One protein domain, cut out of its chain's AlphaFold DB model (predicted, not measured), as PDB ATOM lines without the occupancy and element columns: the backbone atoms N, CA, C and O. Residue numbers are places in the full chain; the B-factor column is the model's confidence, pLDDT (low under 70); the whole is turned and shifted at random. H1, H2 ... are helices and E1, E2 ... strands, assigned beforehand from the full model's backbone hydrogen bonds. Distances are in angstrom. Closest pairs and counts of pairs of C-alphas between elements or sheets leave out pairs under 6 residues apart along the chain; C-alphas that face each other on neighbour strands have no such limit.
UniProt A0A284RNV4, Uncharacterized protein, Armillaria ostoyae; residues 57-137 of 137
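This is residues 57 to 137 of the 137 residues of an uncharacterized protein of Armillaria ostoyae (UniProt A0A284RNV4). Two separate parts make up this model: a small helical part, in which H1 and H2 form a helical hairpin with the short H3 packed on H2, and a two-stranded hairpin of E1 and E2 that makes no contact with H1 or H2. Residues 94 to 112, a long stretch with no named element, lead from the one part to the other, and residues 96 to 102 of it stick out. You have 81 printed residues with three named helices and then two named strands, in the order H1, H2, H3, E1, E2; the sheet, in the order E1 - E2, is antiparallel. The class is mixed, helices and strands, with 38 residues in named elements, under half of those printed. The whole is loose, with a radius of gyration of the C-alphas of 15.5 A and spans of 39 by 38 by 25 A.

Find C-alpha 57 at (-23.738, -38.565, 1.618); there H1 begins, and it runs over residues 57 to 64, 10.6 A long. Go on to C-alpha 71 at (-29.622, -16.278, 2.907), where H2, residues 71 to 86, sets out on its 21.8 A. Next comes H3, residues 90 to 93, 5.3 A long. Past the long stretch you reach E1, residues 113 to 117, 13.7 A long. E2, residues 123 to 127, is 13.3 A long and ends at C-alpha 127 at (-15.172, -9.271, -3.464).

Look first at the helical hairpin of H1 and H2: they touch, closest at the C-alphas of Gln 63 and Trp 77, 6.9 A apart. H2 touches H1 with residues 77 to 81 alone. The two helices run opposite ways at a shallow tilt of 20 degrees. H2 touches H3 with residues 79 to 83 alone, and their closest C-alphas, those of Thr 83 and Leu 90, are 6.4 A apart. H1 and H3 are apart. In H1 and H2 every O i to N i+4 pair is within hydrogen-bond range; H3 is too short for such a pair. Now turn to the hairpin of E1 and E2, antiparallel with 163 degrees between their directions. There N 114 and O 126 are within hydrogen-bond range at 2.9 A, and so are N 126 and O 114 at 2.8 A. Both strands are apart from H1 and from H2, and E2 is apart from H3.

The two C-alphas farthest apart, those of Ser 98 and Asn 120, are 45.7 A from each other. The printed part has no cut and ends at Phe 137, the chain's last residue. The link from H3 to E1 is long, with 19 residues, and residues 96 to 102 in it stand free. The mean pLDDT of the printed part is 83.9; look for values under 70 at residues 97 to 99, residue 133 and residues 135 to 137.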
ATOM      1  N   LYS A  57     -22.305 -38.308   1.395       93.25
ATOM      2  CA  LYS A  57     -23.738 -38.565   1.618       93.25
ATOM      3  C   LYS A  57     -24.369 -37.642   2.665       93.25
ATOM      4  O   LYS A  57     -25.514 -37.237   2.498       93.25
ATOM      5  N   HIS A  58     -23.643 -37.308   3.732       91.69
ATOM      6  CA  HIS A  58     -24.137 -36.390   4.761       91.69
ATOM      7  C   HIS A  58     -24.270 -34.969   4.211       91.69
ATOM      8  O   HIS A  58     -25.231 -34.281   4.530       91.69
ATOM      9  N   ILE A  59     -23.339 -34.549   3.354       92.62
ATOM     10  CA  ILE A  59     -23.358 -33.221   2.731       92.62
ATOM     11  C   ILE A  59     -24.432 -33.135   1.653       92.62
ATOM     12  O   ILE A  59     -25.199 -32.180   1.648       92.62
ATOM     13  N   ALA A  60     -24.562 -34.156   0.806       93.56
ATOM     14  CA  ALA A  60     -25.636 -34.235  -0.181       93.56
ATOM     15  C   ALA A  60     -27.026 -34.240   0.485       93.56
ATOM     16  O   ALA A  60     -27.933 -33.536   0.046       93.56
ATOM     17  N   SER A  61     -27.183 -34.984   1.586       95.00
ATOM     18  CA  SER A  61     -28.423 -34.976   2.369       95.00
ATOM     19  C   SER A  61     -28.683 -33.609   3.001       95.00
ATOM     20  O   SER A  61     -29.811 -33.128   2.930       95.00
ATOM     21  N   LEU A  62     -27.657 -32.949   3.550       93.19
ATOM     22  CA  LEU A  62     -27.788 -31.590   4.078       93.19
ATOM     23  C   LEU A  62     -28.263 -30.621   2.987       93.19
ATOM     24  O   LEU A  62     -29.220 -29.890   3.207       93.19
ATOM     25  N   GLN A  63     -27.659 -30.672   1.798       94.19
ATOM     26  CA  GLN A  63     -28.031 -29.817   0.670       94.19
ATOM     27  C   GLN A  63     -29.495 -29.988   0.261       94.19
ATOM     28  O   GLN A  63     -30.168 -29.005  -0.021       94.19
ATOM     29  N   SER A  64     -30.001 -31.228   0.245       95.56
ATOM     30  CA  SER A  64     -31.383 -31.510  -0.168       95.56
ATOM     31  C   SER A  64     -32.458 -30.926   0.754       95.56
ATOM     32  O   SER A  64     -33.623 -30.869   0.369       95.56
ATOM     33  N   HIS A  65     -32.072 -30.502   1.959       95.00
ATOM     34  CA  HIS A  65     -32.972 -29.938   2.960       95.00
ATOM     35  C   HIS A  65     -32.786 -28.429   3.174       95.00
ATOM     36  O   HIS A  65     -33.463 -27.876   4.034       95.00
ATOM     37  N   LEU A  66     -31.894 -27.777   2.421       95.19
ATOM     38  CA  LEU A  66     -31.630 -26.340   2.515       95.19
ATOM     39  C   LEU A  66     -32.242 -25.602   1.320       95.19
ATOM     40  O   LEU A  66     -32.107 -26.050   0.178       95.19
ATOM     41  N   ASP A  67     -32.861 -24.448   1.569       95.38
ATOM     42  CA  ASP A  67     -33.277 -23.531   0.507       95.38
ATOM     43  C   ASP A  67     -32.162 -22.524   0.209       95.38
ATOM     44  O   ASP A  67     -31.947 -21.565   0.941       95.38
ATOM     45  N   LEU A  68     -31.454 -22.697  -0.908       91.69
ATOM     46  CA  LEU A  68     -30.363 -21.790  -1.289       91.69
ATOM     47  C   LEU A  68     -30.834 -20.378  -1.691       91.69
ATOM     48  O   LEU A  68     -29.989 -19.511  -1.923       91.69
ATOM     49  N   ASN A  69     -32.146 -20.135  -1.782       92.69
ATOM     50  CA  ASN A  69     -32.696 -18.785  -1.926       92.69
ATOM     51  C   ASN A  69     -32.808 -18.058  -0.581       92.69
ATOM     52  O   ASN A  69     -32.837 -16.825  -0.561       92.69
ATOM     53  N   ASP A  70     -32.854 -18.795   0.530       92.50
ATOM     54  CA  ASP A  70     -32.798 -18.217   1.862       92.50
ATOM     55  C   ASP A  70     -31.330 -17.918   2.242       92.50
ATOM     56  O   ASP A  70     -30.456 -18.791   2.173       92.50
ATOM     57  N   PRO A  71     -31.000 -16.671   2.631       88.38
ATOM     58  CA  PRO A  71     -29.622 -16.278   2.907       88.38
ATOM     59  C   PRO A  71     -29.014 -16.996   4.119       88.38
ATOM     60  O   PRO A  71     -27.786 -17.094   4.203       88.38
ATOM     61  N   PHE A  72     -29.829 -17.473   5.063       89.12
ATOM     62  CA  PHE A  72     -29.336 -18.229   6.208       89.12
ATOM     63  C   PHE A  72     -28.961 -19.652   5.785       89.12
ATOM     64  O   PHE A  72     -27.830 -20.079   6.033       89.12
ATOM     65  N   ASP A  73     -29.842 -20.340   5.065       92.81
ATOM     66  CA  ASP A  73     -29.584 -21.682   4.535       92.81
ATOM     67  C   ASP A  73     -28.395 -21.697   3.558       92.81
ATOM     68  O   ASP A  73     -27.529 -22.578   3.629       92.81
ATOM     69  N   ALA A  74     -28.266 -20.669   2.712       91.12
ATOM     70  CA  ALA A  74     -27.101 -20.483   1.847       91.12
ATOM     71  C   ALA A  74     -25.793 -20.316   2.648       91.12
ATOM     72  O   ALA A  74     -24.752 -20.861   2.268       91.12
ATOM     73  N   ALA A  75     -25.829 -19.600   3.779       90.12
ATOM     74  CA  ALA A  75     -24.670 -19.451   4.658       90.12
ATOM     75  C   ALA A  75     -24.310 -20.769   5.365       90.12
ATOM     76  O   ALA A  75     -23.129 -21.120   5.437       90.12
ATOM     77  N   VAL A  76     -25.306 -21.529   5.836       91.94
ATOM     78  CA  VAL A  76     -25.108 -22.872   6.412       91.94
ATOM     79  C   VAL A  76     -24.438 -23.791   5.391       91.94
ATOM     80  O   VAL A  76     -23.456 -24.466   5.716       91.94
ATOM     81  N   TRP A  77     -24.908 -23.767   4.142       94.12
ATOM     82  CA  TRP A  77     -24.332 -24.548   3.050       94.12
ATOM     83  C   TRP A  77     -22.882 -24.155   2.732       94.12
ATOM     84  O   TRP A  77     -22.005 -25.020   2.622       94.12
ATOM     85  N   ALA A  78     -22.597 -22.854   2.634       91.12
ATOM     86  CA  ALA A  78     -21.246 -22.353   2.389       91.12
ATOM     87  C   ALA A  78     -20.271 -22.777   3.501       91.12
ATOM     88  O   ALA A  78     -19.172 -23.253   3.227       91.12
ATOM     89  N   VAL A  79     -20.681 -22.678   4.767       91.69
ATOM     90  CA  VAL A  79     -19.841 -23.100   5.893       91.69
ATOM     91  C   VAL A  79     -19.622 -24.615   5.882       91.69
ATOM     92  O   VAL A  79     -18.488 -25.061   6.068       91.69
ATOM     93  N   ALA A  80     -20.662 -25.417   5.633       92.25
ATOM     94  CA  ALA A  80     -20.551 -26.876   5.587       92.25
ATOM     95  C   ALA A  80     -19.589 -27.353   4.486       92.25
ATOM     96  O   ALA A  80     -18.728 -28.198   4.736       92.25
ATOM     97  N   THR A  81     -19.686 -26.770   3.289       92.25
ATOM     98  CA  THR A  81     -18.816 -27.113   2.154       92.25
ATOM     99  C   THR A  81     -17.364 -26.693   2.387       92.25
ATOM    100  O   THR A  81     -16.459 -27.492   2.145       92.25
ATOM    101  N   ILE A  82     -17.119 -25.497   2.933       91.25
ATOM    102  CA  ILE A  82     -15.763 -25.049   3.291       91.25
ATOM    103  C   ILE A  82     -15.171 -25.936   4.392       91.25
ATOM    104  O   ILE A  82     -14.019 -26.346   4.286       91.25
ATOM    105  N   THR A  83     -15.958 -26.285   5.414       91.06
ATOM    106  CA  THR A  83     -15.521 -27.179   6.503       91.06
ATOM    107  C   THR A  83     -15.089 -28.537   5.951       91.06
ATOM    108  O   THR A  83     -14.046 -29.067   6.331       91.06
ATOM    109  N   TRP A  84     -15.878 -29.084   5.025       89.69
ATOM    110  CA  TRP A  84     -15.621 -30.379   4.407       89.69
ATOM    111  C   TRP A  84     -14.381 -30.392   3.520       89.69
ATOM    112  O   TRP A  84     -13.513 -31.245   3.694       89.69
ATOM    113  N   HIS A  85     -14.277 -29.446   2.586       87.31
ATOM    114  CA  HIS A  85     -13.168 -29.407   1.631       87.31
ATOM    115  C   HIS A  85     -11.880 -28.842   2.234       87.31
ATOM    116  O   HIS A  85     -10.786 -29.224   1.823       87.31
ATOM    117  N   GLY A  86     -11.997 -27.932   3.200       84.38
ATOM    118  CA  GLY A  86     -10.866 -27.287   3.860       84.38
ATOM    119  C   GLY A  86     -10.300 -28.071   5.041       84.38
ATOM    120  O   GLY A  86      -9.271 -27.667   5.576       84.38
ATOM    121  N   TYR A  87     -10.954 -29.158   5.468       81.50
ATOM    122  CA  TYR A  87     -10.624 -29.883   6.704       81.50
ATOM    123  C   TYR A  87     -10.523 -28.961   7.936       81.50
ATOM    124  O   TYR A  87      -9.770 -29.230   8.874       81.50
ATOM    125  N   THR A  88     -11.267 -27.852   7.935       82.19
ATOM    126  CA  THR A  88     -11.218 -26.829   8.987       82.19
ATOM    127  C   THR A  88     -12.226 -27.123  10.086       82.19
ATOM    128  O   THR A  88     -13.264 -27.739   9.847       82.19
ATOM    129  N   CYS A  89     -11.975 -26.636  11.300       79.31
ATOM    130  CA  CYS A  89     -12.950 -26.755  12.381       79.31
ATOM    131  C   CYS A  89     -14.033 -25.671  12.265       79.31
ATOM    132  O   CYS A  89     -13.742 -24.509  11.995       79.31
ATOM    133  N   LEU A  90     -15.289 -26.019  12.567       82.69
ATOM    134  CA  LEU A  90     -16.421 -25.081  12.503       82.69
ATOM    135  C   LEU A  90     -16.226 -23.841  13.401       82.69
ATOM    136  O   LEU A  90     -16.664 -22.747  13.063       82.69
ATOM    137  N   GLY A  91     -15.525 -24.009  14.527       80.50
ATOM    138  CA  GLY A  91     -15.191 -22.921  15.450       80.50
ATOM    139  C   GLY A  91     -14.178 -21.903  14.913       80.50
ATOM    140  O   GLY A  91     -14.008 -20.858  15.532       80.50
ATOM    141  N   GLU A  92     -13.511 -22.191  13.793       80.25
ATOM    142  CA  GLU A  92     -12.631 -21.238  13.102       80.25
ATOM    143  C   GLU A  92     -13.391 -20.429  12.046       80.25
ATOM    144  O   GLU A  92     -13.077 -19.263  11.818       80.25
ATOM    145  N   LEU A  93     -14.393 -21.047  11.411       82.75
ATOM    146  CA  LEU A  93     -15.189 -20.433  10.346       82.75
ATOM    147  C   LEU A  93     -16.332 -19.575  10.884       82.75
ATOM    148  O   LEU A  93     -16.663 -18.545  10.297       82.75
ATOM    149  N   LEU A  94     -16.959 -20.002  11.981       83.44
ATOM    150  CA  LEU A  94     -18.075 -19.277  12.568       83.44
ATOM    151  C   LEU A  94     -17.579 -18.188  13.528       83.44
ATOM    152  O   LEU A  94     -16.672 -18.433  14.329       83.44
ATOM    153  N   PRO A  95     -18.195 -16.992  13.510       77.56
ATOM    154  CA  PRO A  95     -17.899 -15.969  14.500       77.56
ATOM    155  C   PRO A  95     -18.197 -16.499  15.908       77.56
ATOM    156  O   PRO A  95     -19.239 -17.110  16.163       77.56
ATOM    157  N   SER A  96     -17.273 -16.267  16.842       72.88
ATOM    158  CA  SER A  96     -17.496 -16.614  18.242       72.88
ATOM    159  C   SER A  96     -18.616 -15.748  18.817       72.88
ATOM    160  O   SER A  96     -18.711 -14.565  18.503       72.88
ATOM    161  N   GLN A  97     -19.414 -16.293  19.740       65.12
ATOM    162  CA  GLN A  97     -20.470 -15.540  20.448       65.12
ATOM    163  C   GLN A  97     -19.945 -14.241  21.100       65.12
ATOM    164  O   GLN A  97     -20.681 -13.278  21.276       65.12
ATOM    165  N   SER A  98     -18.651 -14.195  21.424       61.41
ATOM    166  CA  SER A  98     -17.956 -13.030  21.982       61.41
ATOM    167  C   SER A  98     -17.579 -11.940  20.967       61.41
ATOM    168  O   SER A  98     -17.252 -10.828  21.376       61.41
ATOM    169  N   LYS A  99     -17.593 -12.231  19.661       67.81
ATOM    170  CA  LYS A  99     -17.308 -11.280  18.579       67.81
ATOM    171  C   LYS A  99     -18.499 -11.251  17.632       67.81
ATOM    172  O   LYS A  99     -18.554 -11.994  16.654       67.81
ATOM    173  N   LEU A 100     -19.453 -10.381  17.953       72.50
ATOM    174  CA  LEU A 100     -20.635 -10.157  17.128       72.50
ATOM    175  C   LEU A 100     -20.253  -9.742  15.705       72.50
ATOM    176  O   LEU A 100     -19.210  -9.125  15.462       72.50
ATOM    177  N   PHE A 101     -21.130 -10.082  14.765       77.62
ATOM    178  CA  PHE A 101     -20.966  -9.716  13.371       77.62
ATOM    179  C   PHE A 101     -20.917  -8.187  13.216       77.62
ATOM    180  O   PHE A 101     -21.830  -7.489  13.650       77.62
ATOM    181  N   ASN A 102     -19.864  -7.664  12.586       80.38
ATOM    182  CA  ASN A 102     -19.713  -6.242  12.299       80.38
ATOM    183  C   ASN A 102     -19.519  -6.053  10.791       80.38
ATOM    184  O   ASN A 102     -18.522  -6.510  10.240       80.38
ATOM    185  N   THR A 103     -20.439  -5.349  10.133       78.69
ATOM    186  CA  THR A 103     -20.413  -5.079   8.682       78.69
ATOM    187  C   THR A 103     -19.192  -4.280   8.220       78.69
ATOM    188  O   THR A 103     -18.837  -4.333   7.047       78.69
ATOM    189  N   SER A 104     -18.518  -3.564   9.128       77.94
ATOM    190  CA  SER A 104     -17.270  -2.835   8.842       77.94
ATOM    191  C   SER A 104     -16.028  -3.732   8.876       77.94
ATOM    192  O   SER A 104     -14.944  -3.301   8.502       77.94
ATOM    193  N   HIS A 105     -16.156  -4.969   9.359       76.00
ATOM    194  CA  HIS A 105     -15.048  -5.920   9.488       76.00
ATOM    195  C   HIS A 105     -15.305  -7.253   8.785       76.00
ATOM    196  O   HIS A 105     -14.353  -7.931   8.406       76.00
ATOM    197  N   ASN A 106     -16.570  -7.612   8.586       79.56
ATOM    198  CA  ASN A 106     -16.992  -8.880   8.023       79.56
ATOM    199  C   ASN A 106     -17.705  -8.657   6.692       79.56
ATOM    200  O   ASN A 106     -18.533  -7.755   6.554       79.56
ATOM    201  N   VAL A 107     -17.411  -9.527   5.732       79.69
ATOM    202  CA  VAL A 107     -18.126  -9.580   4.456       79.69
ATOM    203  C   VAL A 107     -19.558 -10.072   4.710       79.69
ATOM    204  O   VAL A 107     -19.761 -11.026   5.458       79.69
ATOM    205  N   TYR A 108     -20.550  -9.416   4.107       80.81
ATOM    206  CA  TYR A 108     -21.971  -9.784   4.137       80.81
ATOM    207  C   TYR A 108     -22.541  -9.845   2.714       80.81
ATOM    208  O   TYR A 108     -21.905  -9.394   1.766       80.81
ATOM    209  N   HIS A 109     -23.754 -10.383   2.555       75.75
ATOM    210  CA  HIS A 109     -24.366 -10.625   1.239       75.75
ATOM    211  C   HIS A 109     -24.511  -9.363   0.364       75.75
ATOM    212  O   HIS A 109     -24.435  -9.451  -0.855       75.75
ATOM    213  N   ALA A 110     -24.698  -8.194   0.980       79.50
ATOM    214  CA  ALA A 110     -24.823  -6.912   0.287       79.50
ATOM    215  C   ALA A 110     -23.488  -6.146   0.185       79.50
ATOM    216  O   ALA A 110     -23.468  -4.975  -0.199       79.50
ATOM    217  N   CYS A 111     -22.355  -6.791   0.493       80.31
ATOM    218  CA  CYS A 111     -21.045  -6.220   0.200       80.31
ATOM    219  C   CYS A 111     -20.890  -5.956  -1.305       80.31
ATOM    220  O   CYS A 111     -21.305  -6.783  -2.120       80.31
ATOM    221  N   PRO A 112     -20.226  -4.851  -1.694       81.75
ATOM    222  CA  PRO A 112     -19.939  -4.576  -3.092       81.75
ATOM    223  C   PRO A 112     -19.178  -5.739  -3.735       81.75
ATOM    224  O   PRO A 112     -18.042  -6.047  -3.363       81.75
ATOM    225  N   CYS A 113     -19.815  -6.363  -4.719       82.00
ATOM    226  CA  CYS A 113     -19.257  -7.443  -5.514       82.00
ATOM    227  C   CYS A 113     -19.279  -7.020  -6.983       82.00
ATOM    228  O   CYS A 113     -20.291  -6.519  -7.479       82.00
ATOM    229  N   LYS A 114     -18.153  -7.170  -7.684       85.75
ATOM    230  CA  LYS A 114     -18.051  -6.849  -9.114       85.75
ATOM    231  C   LYS A 114     -17.717  -8.119  -9.871       85.75
ATOM    232  O   LYS A 114     -16.616  -8.625  -9.719       85.75
ATOM    233  N   SER A 115     -18.632  -8.594 -10.703       87.06
ATOM    234  CA  SER A 115     -18.348  -9.658 -11.666       87.06
ATOM    235  C   SER A 115     -18.130  -9.057 -13.053       87.06
ATOM    236  O   SER A 115     -18.817  -8.101 -13.430       87.06
ATOM    237  N   ARG A 116     -17.145  -9.558 -13.801       87.44
ATOM    238  CA  ARG A 116     -16.900  -9.166 -15.195       87.44
ATOM    239  C   ARG A 116     -16.209 -10.309 -15.945       87.44
ATOM    240  O   ARG A 116     -15.559 -11.160 -15.350       87.44
ATOM    241  N   ILE A 117     -16.330 -10.287 -17.267       89.88
ATOM    242  CA  ILE A 117     -15.620 -11.180 -18.185       89.88
ATOM    243  C   ILE A 117     -14.397 -10.433 -18.727       89.88
ATOM    244  O   ILE A 117     -14.499  -9.278 -19.155       89.88
ATOM    245  N   THR A 118     -13.224 -11.050 -18.661       86.12
ATOM    246  CA  THR A 118     -11.988 -10.517 -19.247       86.12
ATOM    247  C   THR A 118     -11.971 -10.679 -20.767       86.12
ATOM    248  O   THR A 118     -12.723 -11.459 -21.344       86.12
ATOM    249  N   SER A 119     -11.075  -9.966 -21.449       86.38
ATOM    250  CA  SER A 119     -10.938 -10.033 -22.912       86.38
ATOM    251  C   SER A 119     -10.563 -11.421 -23.448       86.38
ATOM    252  O   SER A 119     -10.838 -11.713 -24.605       86.38
ATOM    253  N   ASN A 120      -9.963 -12.283 -22.621       90.06
ATOM    254  CA  ASN A 120      -9.673 -13.684 -22.939       90.06
ATOM    255  C   ASN A 120     -10.835 -14.645 -22.608       90.06
ATOM    256  O   ASN A 120     -10.651 -15.852 -22.699       90.06
ATOM    257  N   GLY A 121     -12.011 -14.136 -22.220       89.12
ATOM    258  CA  GLY A 121     -13.218 -14.933 -21.976       89.12
ATOM    259  C   GLY A 121     -13.313 -15.572 -20.588       89.12
ATOM    260  O   GLY A 121     -14.210 -16.375 -20.360       89.12
ATOM    261  N   HIS A 122     -12.418 -15.234 -19.655       89.19
ATOM    262  CA  HIS A 122     -12.465 -15.763 -18.292       89.19
ATOM    263  C   HIS A 122     -13.374 -14.897 -17.405       89.19
ATOM    264  O   HIS A 122     -13.313 -13.666 -17.419       89.19
ATOM    265  N   GLU A 123     -14.211 -15.538 -16.597       92.88
ATOM    266  CA  GLU A 123     -15.011 -14.853 -15.584       92.88
ATOM    267  C   GLU A 123     -14.177 -14.575 -14.337       92.88
ATOM    268  O   GLU A 123     -13.401 -15.418 -13.878       92.88
ATOM    269  N   TRP A 124     -14.340 -13.384 -13.765       88.44
ATOM    270  CA  TRP A 124     -13.742 -13.047 -12.481       88.44
ATOM    271  C   TRP A 124     -14.716 -12.262 -11.614       88.44
ATOM    272  O   TRP A 124     -15.567 -11.512 -12.097       88.44
ATOM    273  N   ILE A 125     -14.540 -12.424 -10.304       88.25
ATOM    274  CA  ILE A 125     -15.348 -11.781  -9.279       88.25
ATOM    275  C   ILE A 125     -14.411 -11.031  -8.330       88.25
ATOM    276  O   ILE A 125     -13.483 -11.607  -7.765       88.25
ATOM    277  N   ASN A 126     -14.650  -9.734  -8.148       85.69
ATOM    278  CA  ASN A 126     -14.064  -8.936  -7.081       85.69
ATOM    279  C   ASN A 126     -14.997  -8.945  -5.877       85.69
ATOM    280  O   ASN A 126     -16.108  -8.420  -5.966       85.69
ATOM    281  N   LEU A 127     -14.519  -9.461  -4.752       82.19
ATOM    282  CA  LEU A 127     -15.172  -9.271  -3.464       82.19
ATOM    283  C   LEU A 127     -14.448  -8.169  -2.695       82.19
ATOM    284  O   LEU A 127     -13.237  -8.249  -2.480       82.19
ATOM    285  N   PHE A 128     -15.188  -7.148  -2.267       83.00
ATOM    286  CA  PHE A 128     -14.641  -6.140  -1.370       83.00
ATOM    287  C   PHE A 128     -14.495  -6.711   0.045       83.00
ATOM    288  O   PHE A 128     -15.477  -7.133   0.657       83.00
ATOM    289  N   ILE A 129     -13.267  -6.700   0.569       80.94
ATOM    290  CA  ILE A 129     -12.955  -7.151   1.927       80.94
ATOM    291  C   ILE A 129     -12.667  -5.910   2.781       80.94
ATOM    292  O   ILE A 129     -11.621  -5.283   2.596       80.94
ATOM    293  N   PRO A 130     -13.559  -5.544   3.720       75.75
ATOM    294  CA  PRO A 130     -13.458  -4.277   4.448       75.75
ATOM    295  C   PRO A 130     -12.280  -4.242   5.433       75.75
ATOM    296  O   PRO A 130     -11.761  -3.178   5.773       75.75
ATOM    297  N   TYR A 131     -11.809  -5.408   5.876       73.06
ATOM    298  CA  TYR A 131     -10.728  -5.507   6.841       73.06
ATOM    299  C   TYR A 131      -9.741  -6.610   6.475       73.06
ATOM    300  O   TYR A 131     -10.113  -7.771   6.320       73.06
ATOM    301  N   THR A 132      -8.458  -6.261   6.385       72.81
ATOM    302  CA  THR A 132      -7.370  -7.229   6.201       72.81
ATOM    303  C   THR A 132      -6.390  -7.146   7.365       72.81
ATOM    304  O   THR A 132      -6.331  -6.145   8.078       72.81
ATOM    305  N   LYS A 133      -5.576  -8.192   7.553       69.50
ATOM    306  CA  LYS A 133      -4.560  -8.252   8.620       69.50
ATOM    307  C   LYS A 133      -3.608  -7.043   8.621       69.50
ATOM    308  O   LYS A 133      -3.070  -6.703   9.668       69.50
ATOM    309  N   THR A 134      -3.392  -6.415   7.466       71.56
ATOM    310  CA  THR A 134      -2.392  -5.358   7.263       71.56
ATOM    311  C   THR A 134      -2.986  -3.971   7.020       71.56
ATOM    312  O   THR A 134      -2.268  -2.989   7.190       71.56
ATOM    313  N   LYS A 135      -4.267  -3.846   6.637       58.31
ATOM    314  CA  LYS A 135      -4.864  -2.549   6.279       58.31
ATOM    315  C   LYS A 135      -6.388  -2.515   6.466       58.31
ATOM    316  O   LYS A 135      -7.079  -3.482   6.137       58.31
ATOM    317  N   LYS A 136      -6.883  -1.375   6.967       61.53
ATOM    318  CA  LYS A 136      -8.305  -0.981   7.005       61.53
ATOM    319  C   LYS A 136      -8.636  -0.184   5.736       61.53
ATOM    320  O   LYS A 136      -7.809   0.646   5.348       61.53
ATOM    321  N   PHE A 137      -9.782  -0.449   5.111       59.94
ATOM    322  CA  PHE A 137     -10.247   0.234   3.896       59.94
ATOM    323  C   PHE A 137     -11.467   1.108   4.167       59.94
ATOM    324  O   PHE A 137     -12.254   0.748   5.069       59.94
TER     325      PHE A 137